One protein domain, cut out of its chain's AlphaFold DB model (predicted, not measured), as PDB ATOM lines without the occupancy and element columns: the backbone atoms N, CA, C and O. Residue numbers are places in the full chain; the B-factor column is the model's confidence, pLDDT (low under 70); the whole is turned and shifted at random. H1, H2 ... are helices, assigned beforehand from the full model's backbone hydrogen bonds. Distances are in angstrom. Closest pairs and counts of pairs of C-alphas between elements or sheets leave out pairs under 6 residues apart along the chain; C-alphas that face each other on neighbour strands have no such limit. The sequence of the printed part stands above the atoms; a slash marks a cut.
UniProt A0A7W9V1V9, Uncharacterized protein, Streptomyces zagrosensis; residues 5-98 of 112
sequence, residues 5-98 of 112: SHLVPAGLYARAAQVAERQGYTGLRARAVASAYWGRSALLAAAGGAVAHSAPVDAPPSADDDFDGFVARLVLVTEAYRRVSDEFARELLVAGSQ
ATOM      1  N   SER A   5     -17.271  39.204 -13.056       91.88
ATOM      2  CA  SER A   5     -16.772  39.294 -14.436       91.88
ATOM      3  C   SER A   5     -15.833  38.164 -14.872       91.88
ATOM      4  O   SER A   5     -15.577  38.013 -16.063       91.88
ATOM      5  N   HIS A   6     -15.301  37.378 -13.932       92.81
ATOM      6  CA  HIS A   6     -14.513  36.182 -14.241       92.81
ATOM      7  C   HIS A   6     -15.379  34.922 -14.351       92.81
ATOM      8  O   HIS A   6     -14.895  33.912 -14.841       92.81
ATOM      9  N   LEU A   7     -16.614  34.947 -13.844       91.19
ATOM     10  CA  LEU A   7     -17.475  33.769 -13.677       91.19
ATOM     11  C   LEU A   7     -18.579  33.680 -14.735       91.19
ATOM     12  O   LEU A   7     -19.353  32.727 -14.742       91.19
ATOM     13  N   VAL A   8     -18.674  34.680 -15.605       91.94
ATOM     14  CA  VAL A   8     -19.690  34.770 -16.653       91.94
ATOM     15  C   VAL A   8     -19.099  34.480 -18.026       91.94
ATOM     16  O   VAL A   8     -17.927  34.774 -18.253       91.94
ATOM     17  N   PRO A   9     -19.900  33.959 -18.970       91.12
ATOM     18  CA  PRO A   9     -19.474  33.830 -20.357       91.12
ATOM     19  C   PRO A   9     -19.271  35.203 -21.009       91.12
ATOM     20  O   PRO A   9     -20.009  36.153 -20.733       91.12
ATOM     21  N   ALA A  10     -18.336  35.276 -21.957       91.06
ATOM     22  CA  ALA A  10     -18.144  36.463 -22.786       91.06
ATOM     23  C   ALA A  10     -19.442  36.865 -23.519       91.06
ATOM     24  O   ALA A  10     -20.251  36.019 -23.938       91.06
ATOM     25  N   GLY A  11     -19.648  38.175 -23.663       92.38
ATOM     26  CA  GLY A  11     -20.796  38.752 -24.361       92.38
ATOM     27  C   GLY A  11     -22.121  38.631 -23.605       92.38
ATOM     28  O   GLY A  11     -23.176  38.863 -24.199       92.38
ATOM     29  N   LEU A  12     -22.106  38.257 -22.320       95.38
ATOM     30  CA  LEU A  12     -23.317  38.180 -21.504       95.38
ATOM     31  C   LEU A  12     -24.016  39.540 -21.427       95.38
ATOM     32  O   LEU A  12     -25.230  39.602 -21.619       95.38
ATOM     33  N   TYR A  13     -23.271  40.624 -21.202       95.50
ATOM     34  CA  TYR A  13     -23.848  41.963 -21.139       95.50
ATOM     35  C   TYR A  13     -24.440  42.387 -22.485       95.50
ATOM     36  O   TYR A  13     -25.548  42.916 -22.529       95.50
ATOM     37  N   ALA A  14     -23.757  42.095 -23.595       94.75
ATOM     38  CA  ALA A  14     -24.276  42.395 -24.929       94.75
ATOM     39  C   ALA A  14     -25.602  41.660 -25.200       94.75
ATOM     40  O   ALA A  14     -26.557  42.265 -25.686       94.75
ATOM     41  N   ARG A  15     -25.708  40.380 -24.814       95.69
ATOM     42  CA  ARG A  15     -26.974  39.631 -24.891       95.69
ATOM     43  C   ARG A  15     -28.050  40.245 -23.998       95.69
ATOM     44  O   ARG A  15     -29.177  40.427 -24.452       95.69
ATOM     45  N   ALA A  16     -27.711  40.591 -22.755       96.56
ATOM     46  CA  ALA A  16     -28.626  41.260 -21.835       96.56
ATOM     47  C   ALA A  16     -29.166  42.579 -22.413       96.56
ATOM     48  O   ALA A  16     -30.368  42.830 -22.331       96.56
ATOM     49  N   ALA A  17     -28.301  43.384 -23.034       96.06
ATOM     50  CA  ALA A  17     -28.670  44.634 -23.691       96.06
ATOM     51  C   ALA A  17     -29.636  44.397 -24.857       96.06
ATOM     52  O   ALA A  17     -30.715  44.983 -24.882       96.06
ATOM     53  N   GLN A  18     -29.322  43.451 -25.747       95.88
ATOM     54  CA  GLN A  18     -30.208  43.097 -26.858       95.88
ATOM     55  C   GLN A  18     -31.579  42.595 -26.382       95.88
ATOM     56  O   GLN A  18     -32.598  42.886 -27.004       95.88
ATOM     57  N   VAL A  19     -31.633  41.825 -25.289       97.00
ATOM     58  CA  VAL A  19     -32.912  41.382 -24.715       97.00
ATOM     59  C   VAL A  19     -33.698  42.568 -24.154       97.00
ATOM     60  O   VAL A  19     -34.895  42.667 -24.413       97.00
ATOM     61  N   ALA A  20     -33.043  43.476 -23.427       96.56
ATOM     62  CA  ALA A  20     -33.688  44.672 -22.890       96.56
ATOM     63  C   ALA A  20     -34.272  45.558 -24.006       96.56
ATOM     64  O   ALA A  20     -35.411  46.009 -23.904       96.56
ATOM     65  N   GLU A  21     -33.533  45.746 -25.097       96.62
ATOM     66  CA  GLU A  21     -33.998  46.496 -26.270       96.62
ATOM     67  C   GLU A  21     -35.195  45.822 -26.952       96.62
ATOM     68  O   GLU A  21     -36.191  46.484 -27.241       96.62
ATOM     69  N   ARG A  22     -35.164  44.494 -27.142       96.81
ATOM     70  CA  ARG A  22     -36.306  43.742 -27.702       96.81
ATOM     71  C   ARG A  22     -37.563  43.808 -26.834       96.81
ATOM     72  O   ARG A  22     -38.664  43.665 -27.355       96.81
ATOM     73  N   GLN A  23     -37.408  44.023 -25.532       95.88
ATOM     74  CA  GLN A  23     -38.518  44.251 -24.601       95.88
ATOM     75  C   GLN A  23     -39.025  45.706 -24.616       95.88
ATOM     76  O   GLN A  23     -39.927  46.046 -23.852       95.88
ATOM     77  N   GLY A  24     -38.469  46.565 -25.475       97.06
ATOM     78  CA  GLY A  24     -38.902  47.950 -25.662       97.06
ATOM     79  C   GLY A  24     -38.276  48.949 -24.689       97.06
ATOM     80  O   GLY A  24     -38.681  50.111 -24.670       97.06
ATOM     81  N   TYR A  25     -37.295  48.542 -23.878       96.56
ATOM     82  CA  TYR A  25     -36.553  49.494 -23.058       96.56
ATOM     83  C   TYR A  25     -35.578  50.298 -23.921       96.56
ATOM     84  O   TYR A  25     -34.939  49.760 -24.822       96.56
ATOM     85  N   THR A  26     -35.410  51.582 -23.603       94.38
ATOM     86  CA  THR A  26     -34.499  52.487 -24.318       94.38
ATOM     87  C   THR A  26     -33.645  53.310 -23.351       94.38
ATOM     88  O   THR A  26     -33.940  53.407 -22.153       94.38
ATOM     89  N   GLY A  27     -32.547  53.874 -23.864       90.88
ATOM     90  CA  GLY A  27     -31.676  54.801 -23.136       90.88
ATOM     91  C   GLY A  27     -31.187  54.266 -21.785       90.88
ATOM     92  O   GLY A  27     -30.767  53.113 -21.661       90.88
ATOM     93  N   LEU A  28     -31.275  55.109 -20.752       90.75
ATOM     94  CA  LEU A  28     -30.850  54.779 -19.388       90.75
ATOM     95  C   LEU A  28     -31.560  53.533 -18.836       90.75
ATOM     96  O   LEU A  28     -30.949  52.712 -18.150       90.75
ATOM     97  N   ARG A  29     -32.843  53.355 -19.175       93.00
ATOM     98  CA  ARG A  29     -33.644  52.226 -18.697       93.00
ATOM     99  C   ARG A  29     -33.200  50.909 -19.327       93.00
ATOM    100  O   ARG A  29     -33.094  49.923 -18.607       93.00
ATOM    101  N   ALA A  30     -32.871  50.897 -20.621       94.31
ATOM    102  CA  ALA A  30     -32.298  49.716 -21.277       94.31
ATOM    103  C   ALA A  30     -30.981  49.293 -20.615       94.31
ATOM    104  O   ALA A  30     -30.815  48.130 -20.253       94.31
ATOM    105  N   ARG A  31     -30.080  50.253 -20.367       92.69
ATOM    106  CA  ARG A  31     -28.794  50.010 -19.688       92.69
ATOM    107  C   ARG A  31     -28.983  49.461 -18.273       92.69
ATOM    108  O   ARG A  31     -28.255  48.552 -17.861       92.69
ATOM    109  N   ALA A  32     -29.951  49.996 -17.532       94.19
ATOM    110  CA  ALA A  32     -30.272  49.538 -16.186       94.19
ATOM    111  C   ALA A  32     -30.826  48.104 -16.183       94.19
ATOM    112  O   ALA A  32     -30.347  47.256 -15.429       94.19
ATOM    113  N   VAL A  33     -31.773  47.806 -17.075       96.38
ATOM    114  CA  VAL A  33     -32.350  46.464 -17.231       96.38
ATOM    115  C   VAL A  33     -31.280  45.452 -17.657       96.38
ATOM    116  O   VAL A  33     -31.166  44.390 -17.048       96.38
ATOM    117  N   ALA A  34     -30.421  45.805 -18.616       96.50
ATOM    118  CA  ALA A  34     -29.310  44.957 -19.042       96.50
ATOM    119  C   ALA A  34     -28.327  44.656 -17.896       96.50
ATOM    120  O   ALA A  34     -27.900  43.517 -17.716       96.50
ATOM    121  N   SER A  35     -28.009  45.663 -17.077       95.50
ATOM    122  CA  SER A  35     -27.133  45.492 -15.909       95.50
ATOM    123  C   SER A  35     -27.767  44.582 -14.850       95.50
ATOM    124  O   SER A  35     -27.071  43.768 -14.248       95.50
ATOM    125  N   ALA A  36     -29.087  44.671 -14.652       96.94
ATOM    126  CA  ALA A  36     -29.821  43.785 -13.753       96.94
ATOM    127  C   ALA A  36     -29.818  42.326 -14.246       96.94
ATOM    128  O   ALA A  36     -29.532  41.417 -13.464       96.94
ATOM    129  N   TYR A  37     -30.070  42.104 -15.541       97.50
ATOM    130  CA  TYR A  37     -30.000  40.779 -16.169       97.50
ATOM    131  C   TYR A  37     -28.605  40.171 -16.057       97.50
ATOM    132  O   TYR A  37     -28.464  39.019 -15.640       97.50
ATOM    133  N   TRP A  38     -27.576  40.963 -16.353       96.69
ATOM    134  CA  TRP A  38     -26.188  40.557 -16.193       96.69
ATOM    135  C   TRP A  38     -25.873  40.179 -14.743       96.69
ATOM    136  O   TRP A  38     -25.378  39.085 -14.489       96.69
ATOM    137  N   GLY A  39     -26.220  41.044 -13.783       95.31
ATOM    138  CA  GLY A  39     -25.919  40.836 -12.367       95.31
ATOM    139  C   GLY A  39     -26.578  39.582 -11.794       95.31
ATOM    140  O   GLY A  39     -25.915  38.806 -11.106       95.31
ATOM    141  N   ARG A  40     -27.858  39.336 -12.115       97.06
ATOM    142  CA  ARG A  40     -28.568  38.136 -11.637       97.06
ATOM    143  C   ARG A  40     -27.957  36.865 -12.218       97.06
ATOM    144  O   ARG A  40     -27.690  35.919 -11.483       97.06
ATOM    145  N   SER A  41     -27.680  36.879 -13.518       96.06
ATOM    146  CA  SER A  41     -27.048  35.762 -14.224       96.06
ATOM    147  C   SER A  41     -25.656  35.462 -13.662       96.06
ATOM    148  O   SER A  41     -25.332  34.311 -13.385       96.06
ATOM    149  N   ALA A  42     -24.849  36.493 -13.409       94.88
ATOM    150  CA  ALA A  42     -23.509  36.338 -12.854       94.88
ATOM    151  C   ALA A  42     -23.509  35.738 -11.442       94.88
ATOM    152  O   ALA A  42     -22.679  34.884 -11.127       94.88
ATOM    153  N   LEU A  43     -24.462  36.145 -10.600       94.94
ATOM    154  CA  LEU A  43     -24.632  35.576  -9.264       94.94
ATOM    155  C   LEU A  43     -25.057  34.106  -9.315       94.94
ATOM    156  O   LEU A  43     -24.545  33.304  -8.538       94.94
ATOM    157  N   LEU A  44     -25.939  33.732 -10.246       95.38
ATOM    158  CA  LEU A  44     -26.317  32.330 -10.439       95.38
ATOM    159  C   LEU A  44     -25.155  31.486 -10.972       95.38
ATOM    160  O   LEU A  44     -24.976  30.363 -10.510       95.38
ATOM    161  N   ALA A  45     -24.336  32.021 -11.881       93.69
ATOM    162  CA  ALA A  45     -23.122  31.347 -12.340       93.69
ATOM    163  C   ALA A  45     -22.145  31.102 -11.176       93.69
ATOM    164  O   ALA A  45     -21.637  29.993 -11.011       93.69
ATOM    165  N   ALA A  46     -21.945  32.105 -10.315       93.12
ATOM    166  CA  ALA A  46     -21.125  31.968  -9.115       93.12
ATOM    167  C   ALA A  46     -21.682  30.912  -8.144       93.12
ATOM    168  O   ALA A  46     -20.938  30.046  -7.686       93.12
ATOM    169  N   ALA A  47     -22.990  30.944  -7.868       93.38
ATOM    170  CA  ALA A  47     -23.657  29.977  -6.995       93.38
ATOM    171  C   ALA A  47     -23.644  28.547  -7.566       93.38
ATOM    172  O   ALA A  47     -23.579  27.583  -6.809       93.38
ATOM    173  N   GLY A  48     -23.673  28.408  -8.894       91.75
ATOM    174  CA  GLY A  48     -23.564  27.135  -9.607       91.75
ATOM    175  C   GLY A  48     -22.136  26.593  -9.732       91.75
ATOM    176  O   GLY A  48     -21.946  25.557 -10.363       91.75
ATOM    177  N   GLY A  49     -21.134  27.274  -9.163       90.69
ATOM    178  CA  GLY A  49     -19.744  26.820  -9.187       90.69
ATOM    179  C   GLY A  49     -19.044  27.014 -10.532       90.69
ATOM    180  O   GLY A  49     -18.166  26.224 -10.876       90.69
ATOM    181  N   ALA A  50     -19.421  28.041 -11.304       89.88
ATOM    182  CA  ALA A  50     -18.772  28.349 -12.575       89.88
ATOM    183  C   ALA A  50     -17.247  28.457 -12.422       89.88
ATOM    184  O   ALA A  50     -16.724  29.085 -11.495       89.88
ATOM    185  N   VAL A  51     -16.521  27.855 -13.365       87.88
ATOM    186  CA  VAL A  51     -15.063  27.948 -13.403       87.88
ATOM    187  C   VAL A  51     -14.677  29.345 -13.861       87.88
ATOM    188  O   VAL A  51     -15.054  29.788 -14.941       87.88
ATOM    189  N   ALA A  52     -13.905  30.034 -13.029       89.19
ATOM    190  CA  ALA A  52     -13.477  31.382 -13.344       89.19
ATOM    191  C   ALA A  52     -12.453  31.407 -14.487       89.19
ATOM    192  O   ALA A  52     -11.465  30.668 -14.465       89.19
ATOM    193  N   HIS A  53     -12.643  32.325 -15.427       88.38
ATOM    194  CA  HIS A  53     -11.664  32.663 -16.450       88.38
ATOM    195  C   HIS A  53     -10.393  33.274 -15.832       88.38
ATOM    196  O   HIS A  53     -10.403  33.808 -14.718       88.38
ATOM    197  N   SER A  54      -9.277  33.196 -16.565       87.31
ATOM    198  CA  SER A  54      -7.983  33.756 -16.144       87.31
ATOM    199  C   SER A  54      -7.979  35.288 -16.087       87.31
ATOM    200  O   SER A  54      -7.203  35.861 -15.326       87.31
ATOM    201  N   ALA A  55      -8.864  35.930 -16.850       85.19
ATOM    202  CA  ALA A  55      -9.083  37.371 -16.887       85.19
ATOM    203  C   ALA A  55     -10.595  37.683 -16.852       85.19
ATOM    204  O   ALA A  55     -11.398  36.799 -17.164       85.19
ATOM    205  N   PRO A  56     -11.007  38.915 -16.493       84.75
ATOM    206  CA  PRO A  56     -12.390  39.353 -16.658       84.75
ATOM    207  C   PRO A  56     -12.777  39.310 -18.140       84.75
ATOM    208  O   PRO A  56     -12.064  39.871 -18.970       84.75
ATOM    209  N   VAL A  57     -13.896  38.667 -18.473       88.88
ATOM    210  CA  VAL A  57     -14.332  38.501 -19.876       88.88
ATOM    211  C   VAL A  57     -15.585  39.298 -20.224       88.88
ATOM    212  O   VAL A  57     -15.892  39.457 -21.401       88.88
ATOM    213  N   ASP A  58     -16.317  39.788 -19.220       89.00
ATOM    214  CA  ASP A  58     -17.550  40.542 -19.435       89.00
ATOM    215  C   ASP A  58     -17.915  41.377 -18.196       89.00
ATOM    216  O   ASP A  58     -17.782  40.923 -17.056       89.00
ATOM    217  N   ALA A  59     -18.364  42.611 -18.404       86.25
ATOM    218  CA  ALA A  59     -18.850  43.493 -17.349       86.25
ATOM    219  C   ALA A  59     -19.815  44.531 -17.940       86.25
ATOM    220  O   ALA A  59     -19.636  44.932 -19.094       86.25
ATOM    221  N   PRO A  60     -20.799  45.022 -17.166       86.00
ATOM    222  CA  PRO A  60     -21.557  46.200 -17.554       86.00
ATOM    223  C   PRO A  60     -20.623  47.413 -17.705       86.00
ATOM    224  O   PRO A  60     -19.709  47.572 -16.890       86.00
ATOM    225  N   PRO A  61     -20.853  48.296 -18.693       80.44
ATOM    226  CA  PRO A  61     -20.094  49.527 -18.842       80.44
ATOM    227  C   PRO A  61     -20.262  50.402 -17.593       80.44
ATOM    228  O   PRO A  61     -21.362  50.549 -17.046       80.44
ATOM    229  N   SER A  62     -19.149  50.960 -17.120       68.25
ATOM    230  CA  SER A  62     -19.081  51.693 -15.856       68.25
ATOM    231  C   SER A  62     -19.122  53.218 -15.997       68.25
ATOM    232  O   SER A  62     -19.350  53.866 -14.981       68.25
ATOM    233  N   ALA A  63     -18.910  53.797 -17.188       58.28
ATOM    234  CA  ALA A  63     -18.190  55.078 -17.252       58.28
ATOM    235  C   ALA A  63     -18.725  56.189 -18.182       58.28
ATOM    236  O   ALA A  63     -17.951  57.084 -18.501       58.28
ATOM    237  N   ASP A  64     -20.006  56.206 -18.564       64.44
ATOM    238  CA  ASP A  64     -20.516  57.287 -19.439       64.44
ATOM    239  C   ASP A  64     -21.475  58.275 -18.753       64.44
ATOM    240  O   ASP A  64     -21.913  59.235 -19.385       64.44
ATOM    241  N   ASP A  65     -21.816  58.058 -17.480       65.62
ATOM    242  CA  ASP A  65     -22.759  58.909 -16.752       65.62
ATOM    243  C   ASP A  65     -21.995  59.837 -15.786       65.62
ATOM    244  O   ASP A  65     -21.022  59.414 -15.153       65.62
ATOM    245  N   ASP A  66     -22.452  61.085 -15.626       84.94
ATOM    246  CA  ASP A  66     -22.083  61.890 -14.457       84.94
ATOM    247  C   ASP A  66     -22.610  61.232 -13.165       84.94
ATOM    248  O   ASP A  66     -23.316  60.219 -13.194       84.94
ATOM    249  N   PHE A  67     -22.233  61.761 -11.998       84.69
ATOM    250  CA  PHE A  67     -22.612  61.132 -10.730       84.69
ATOM    251  C   PHE A  67     -24.138  61.013 -10.565       84.69
ATOM    252  O   PHE A  67     -24.623  59.984 -10.090       84.69
ATOM    253  N   ASP A  68     -24.895  62.012 -11.015       86.75
ATOM    254  CA  ASP A  68     -26.355  62.013 -10.934       86.75
ATOM    255  C   ASP A  68     -26.967  60.950 -11.857       86.75
ATOM    256  O   ASP A  68     -27.824  60.167 -11.433       86.75
ATOM    257  N   GLY A  69     -26.478  60.846 -13.094       85.56
ATOM    258  CA  GLY A  69     -26.860  59.803 -14.040       85.56
ATOM    259  C   GLY A  69     -26.487  58.405 -13.545       85.56
ATOM    260  O   GLY A  69     -27.277  57.465 -13.678       85.56
ATOM    261  N   PHE A  70     -25.336  58.271 -12.885       86.56
ATOM    262  CA  PHE A  70     -24.905  57.026 -12.263       86.56
ATOM    263  C   PHE A  70     -25.854  56.603 -11.133       86.56
ATOM    264  O   PHE A  70     -26.322  55.461 -11.117       86.56
ATOM    265  N   VAL A  71     -26.193  57.515 -10.217       90.00
ATOM    266  CA  VAL A  71     -27.136  57.238  -9.121       90.00
ATOM    267  C   VAL A  71     -28.524  56.906  -9.670       90.00
ATOM    268  O   VAL A  71     -29.117  55.902  -9.266       90.00
ATOM    269  N   ALA A  72     -29.022  57.677 -10.642       89.94
ATOM    270  CA  ALA A  72     -30.300  57.412 -11.297       89.94
ATOM    271  C   ALA A  72     -30.326  56.016 -11.943       89.94
ATOM    272  O   ALA A  72     -31.294  55.263 -11.784       89.94
ATOM    273  N   ARG A  73     -29.235  55.618 -12.609       89.25
ATOM    274  CA  ARG A  73     -29.092  54.272 -13.167       89.25
ATOM    275  C   ARG A  73     -29.127  53.203 -12.082       89.25
ATOM    276  O   ARG A  73     -29.832  52.215 -12.258       89.25
ATOM    277  N   LEU A  74     -28.415  53.375 -10.969       91.19
ATOM    278  CA  LEU A  74     -28.385  52.387  -9.881       91.19
ATOM    279  C   LEU A  74     -29.764  52.141  -9.256       91.19
ATOM    280  O   LEU A  74     -30.109  50.993  -8.950       91.19
ATOM    281  N   VAL A  75     -30.575  53.190  -9.106       94.31
ATOM    282  CA  VAL A  75     -31.962  53.057  -8.635       94.31
ATOM    283  C   VAL A  75     -32.769  52.193  -9.609       94.31
ATOM    284  O   VAL A  75     -33.382  51.205  -9.198       94.31
ATOM    285  N   LEU A  76     -32.688  52.485 -10.911       94.56
ATOM    286  CA  LEU A  76     -33.368  51.702 -11.948       94.56
ATOM    287  C   LEU A  76     -32.870  50.251 -12.014       94.56
ATOM    288  O   LEU A  76     -33.671  49.336 -12.205       94.56
ATOM    289  N   VAL A  77     -31.565  50.022 -11.829       95.12
ATOM    290  CA  VAL A  77     -30.983  48.673 -11.759       95.12
ATOM    291  C   VAL A  77     -31.594  47.906 -10.597       95.12
ATOM    292  O   VAL A  77     -32.007  46.765 -10.778       95.12
ATOM    293  N   THR A  78     -31.698  48.525  -9.421       95.44
ATOM    294  CA  THR A  78     -32.270  47.886  -8.229       95.44
ATOM    295  C   THR A  78     -33.723  47.471  -8.461       95.44
ATOM    296  O   THR A  78     -34.121  46.357  -8.116       95.44
ATOM    297  N   GLU A  79     -34.520  48.337  -9.087       95.44
ATOM    298  CA  GLU A  79     -35.899  48.011  -9.438       95.44
ATOM    299  C   GLU A  79     -36.012  46.901 -10.486       95.44
ATOM    300  O   GLU A  79     -36.856  46.014 -10.357       95.44
ATOM    301  N   ALA A  80     -35.194  46.954 -11.540       95.19
ATOM    302  CA  ALA A  80     -35.177  45.928 -12.576       95.19
ATOM    303  C   ALA A  80     -34.740  44.579 -11.993       95.19
ATOM    304  O   ALA A  80     -35.388  43.568 -12.245       95.19
ATOM    305  N   TYR A  81     -33.714  44.578 -11.140       94.88
ATOM    306  CA  TYR A  81     -33.154  43.389 -10.501       94.88
ATOM    307  C   TYR A  81     -34.188  42.618  -9.678       94.88
ATOM    308  O   TYR A  81     -34.240  41.394  -9.751       94.88
ATOM    309  N   ARG A  82     -35.072  43.320  -8.958       94.56
ATOM    310  CA  ARG A  82     -36.171  42.699  -8.195       94.56
ATOM    311  C   ARG A  82     -37.192  41.961  -9.068       94.56
ATOM    312  O   ARG A  82     -37.956  41.163  -8.538       94.56
ATOM    313  N   ARG A  83     -37.232  42.239 -10.374       94.00
ATOM    314  CA  ARG A  83     -38.179  41.648 -11.333       94.00
ATOM    315  C   ARG A  83     -37.566  40.518 -12.167       94.00
ATOM    316  O   ARG A  83     -38.299  39.845 -12.882       94.00
ATOM    317  N   VAL A  84     -36.248  40.311 -12.102       95.00
ATOM    318  CA  VAL A  84     -35.568  39.257 -12.870       95.00
ATOM    319  C   VAL A  84     -35.816  37.907 -12.205       95.00
ATOM    320  O   VAL A  84     -35.436  37.711 -11.051       95.00
ATOM    321  N   SER A  85     -36.422  36.966 -12.929       95.94
ATOM    322  CA  SER A  85     -36.563  35.590 -12.451       95.94
ATOM    323  C   SER A  85     -35.251  34.815 -12.598       95.94
ATOM    324  O   SER A  85     -34.434  35.084 -13.484       95.94
ATOM    325  N   ASP A  86     -35.050  33.810 -11.743       96.12
ATOM    326  CA  ASP A  86     -33.880  32.933 -11.851       96.12
ATOM    327  C   ASP A  86     -33.899  32.084 -13.119       96.12
ATOM    328  O   ASP A  86     -32.847  31.758 -13.656       96.12
ATOM    329  N   GLU A  87     -35.089  31.718 -13.588       96.44
ATOM    330  CA  GLU A  87     -35.281  30.997 -14.846       96.44
ATOM    331  C   GLU A  87     -34.714  31.794 -16.021       96.44
ATOM    332  O   GLU A  87     -33.779  31.335 -16.676       96.44
ATOM    333  N   PHE A  88     -35.164  33.040 -16.191       96.44
ATOM    334  CA  PHE A  88     -34.678  33.927 -17.244       96.44
ATOM    335  C   PHE A  88     -33.159  34.149 -17.160       96.44
ATOM    336  O   PHE A  88     -32.449  34.125 -18.165       96.44
ATOM    337  N   ALA A  89     -32.628  34.340 -15.951       96.00
ATOM    338  CA  ALA A  89     -31.196  34.533 -15.756       96.00
ATOM    339  C   ALA A  89     -30.373  33.281 -16.129       96.00
ATOM    340  O   ALA A  89     -29.278  33.403 -16.681       96.00
ATOM    341  N   ARG A  90     -30.896  32.068 -15.891       95.19
ATOM    342  CA  ARG A  90     -30.257  30.823 -16.354       95.19
ATOM    343  C   ARG A  90     -30.318  30.680 -17.870       95.19
ATOM    344  O   ARG A  90     -29.306  30.333 -18.475       95.19
ATOM    345  N   GLU A  91     -31.456  30.984 -18.491       94.75
ATOM    346  CA  GLU A  91     -31.593  30.970 -19.954       94.75
ATOM    347  C   GLU A  91     -30.565  31.888 -20.621       94.75
ATOM    348  O   GLU A  91     -29.907  31.506 -21.591       94.75
ATOM    349  N   LEU A  92     -30.357  33.078 -20.052       94.06
ATOM    350  CA  LEU A  92     -29.405  34.053 -20.571       94.06
ATOM    351  C   LEU A  92     -27.943  33.571 -20.506       94.06
ATOM    352  O   LEU A  92     -27.139  33.924 -21.378       94.06
ATOM    353  N   LEU A  93     -27.595  32.749 -19.507       92.19
ATOM    354  CA  LEU A  93     -26.287  32.087 -19.427       92.19
ATOM    355  C   LEU A  93     -26.123  31.038 -20.535       92.19
ATOM    356  O   LEU A  93     -25.097  31.031 -21.216       92.19
ATOM    357  N   VAL A  94     -27.136  30.191 -20.746       88.38
ATOM    358  CA  VAL A  94     -27.091  29.072 -21.708       88.38
ATOM    359  C   VAL A  94     -27.099  29.556 -23.158       88.38
ATOM    360  O   VAL A  94     -26.383  29.003 -23.994       88.38
ATOM    361  N   ALA A  95     -27.834  30.630 -23.462       79.88
ATOM    362  CA  ALA A  95     -27.899  31.213 -24.805       79.88
ATOM    363  C   ALA A  95     -26.518  31.623 -25.361       79.88
ATOM    364  O   ALA A  95     -26.337  31.725 -26.572       79.88
ATOM    365  N   GLY A  96     -25.527  31.853 -24.491       63.53
ATOM    366  CA  GLY A  96     -24.151  32.154 -24.884       63.53
ATOM    367  C   GLY A  96     -23.264  30.949 -25.169       63.53
ATOM    368  O   GLY A  96     -22.282  31.075 -25.895       63.53
ATOM    369  N   SER A  97     -23.601  29.786 -24.615       59.16
ATOM    370  CA  SER A  97     -22.811  28.558 -24.739       59.16
ATOM    371  C   SER A  97     -22.967  27.877 -26.107       59.16
ATOM    372  O   SER A  97     -22.241  26.934 -26.396       59.16
ATOM    373  N   GLN A  98     -23.896  28.347 -26.949       51.12
ATOM    374  CA  GLN A  98     -24.220  27.765 -28.259       51.12
ATOM    375  C   GLN A  98     -23.571  28.477 -29.466       51.12
ATOM    376  O   GLN A  98     -23.950  28.211 -30.606       51.12
TER     377      GLN A  98
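This is residues 5 to 98 of the 112 residues of an uncharacterized protein of Streptomyces zagrosensis (UniProt A0A7W9V1V9). The long helix H2 is the core, and three shorter helices pack on it crosswise: H1 folds back on it as a hairpin, H3 crosses nearer its first residue and H4 nearer its last. The unnamed residues 48 to 66 run back from H2 to H3. The printed part has 94 residues, H1 to H4 and no named strand; it is all helix, compact, radius of gyration of the C-alphas 12.8 A, spanning 36 by 26 by 20 A.

Find C-alpha 12 at (-23.317, 38.180, -21.504); H1 runs from there to residue 22. H2, residues 27 to 47, measures 30.7 A, and H3, residues 67 to 81, 20.6 A. H4, residues 86 to 94, ends at (-27.091, 29.072, -21.708).

Look first at the hub, H2. Its residues 30 to 38 alone touch H1, C-alphas 16 and 34 closest at 4.7 A, at a steep 44 degrees, opposite ways. H3 touches H2 at Ala 32 and Val 77, closest C-alphas 4.6 A apart, at a steep 56 degrees. Residues 37 to 45 alone touch H4, about perpendicular at 86 degrees, C-alphas 41 and 89 closest at 4.6 A. H1 and H3 are apart. In H1 to H4 every O i to N i+4 pair is within hydrogen-bond range.

The printed part has no cut; H2 to H3 is a long link. Residues 62 to 65 and 96 to 98 have pLDDT under 70.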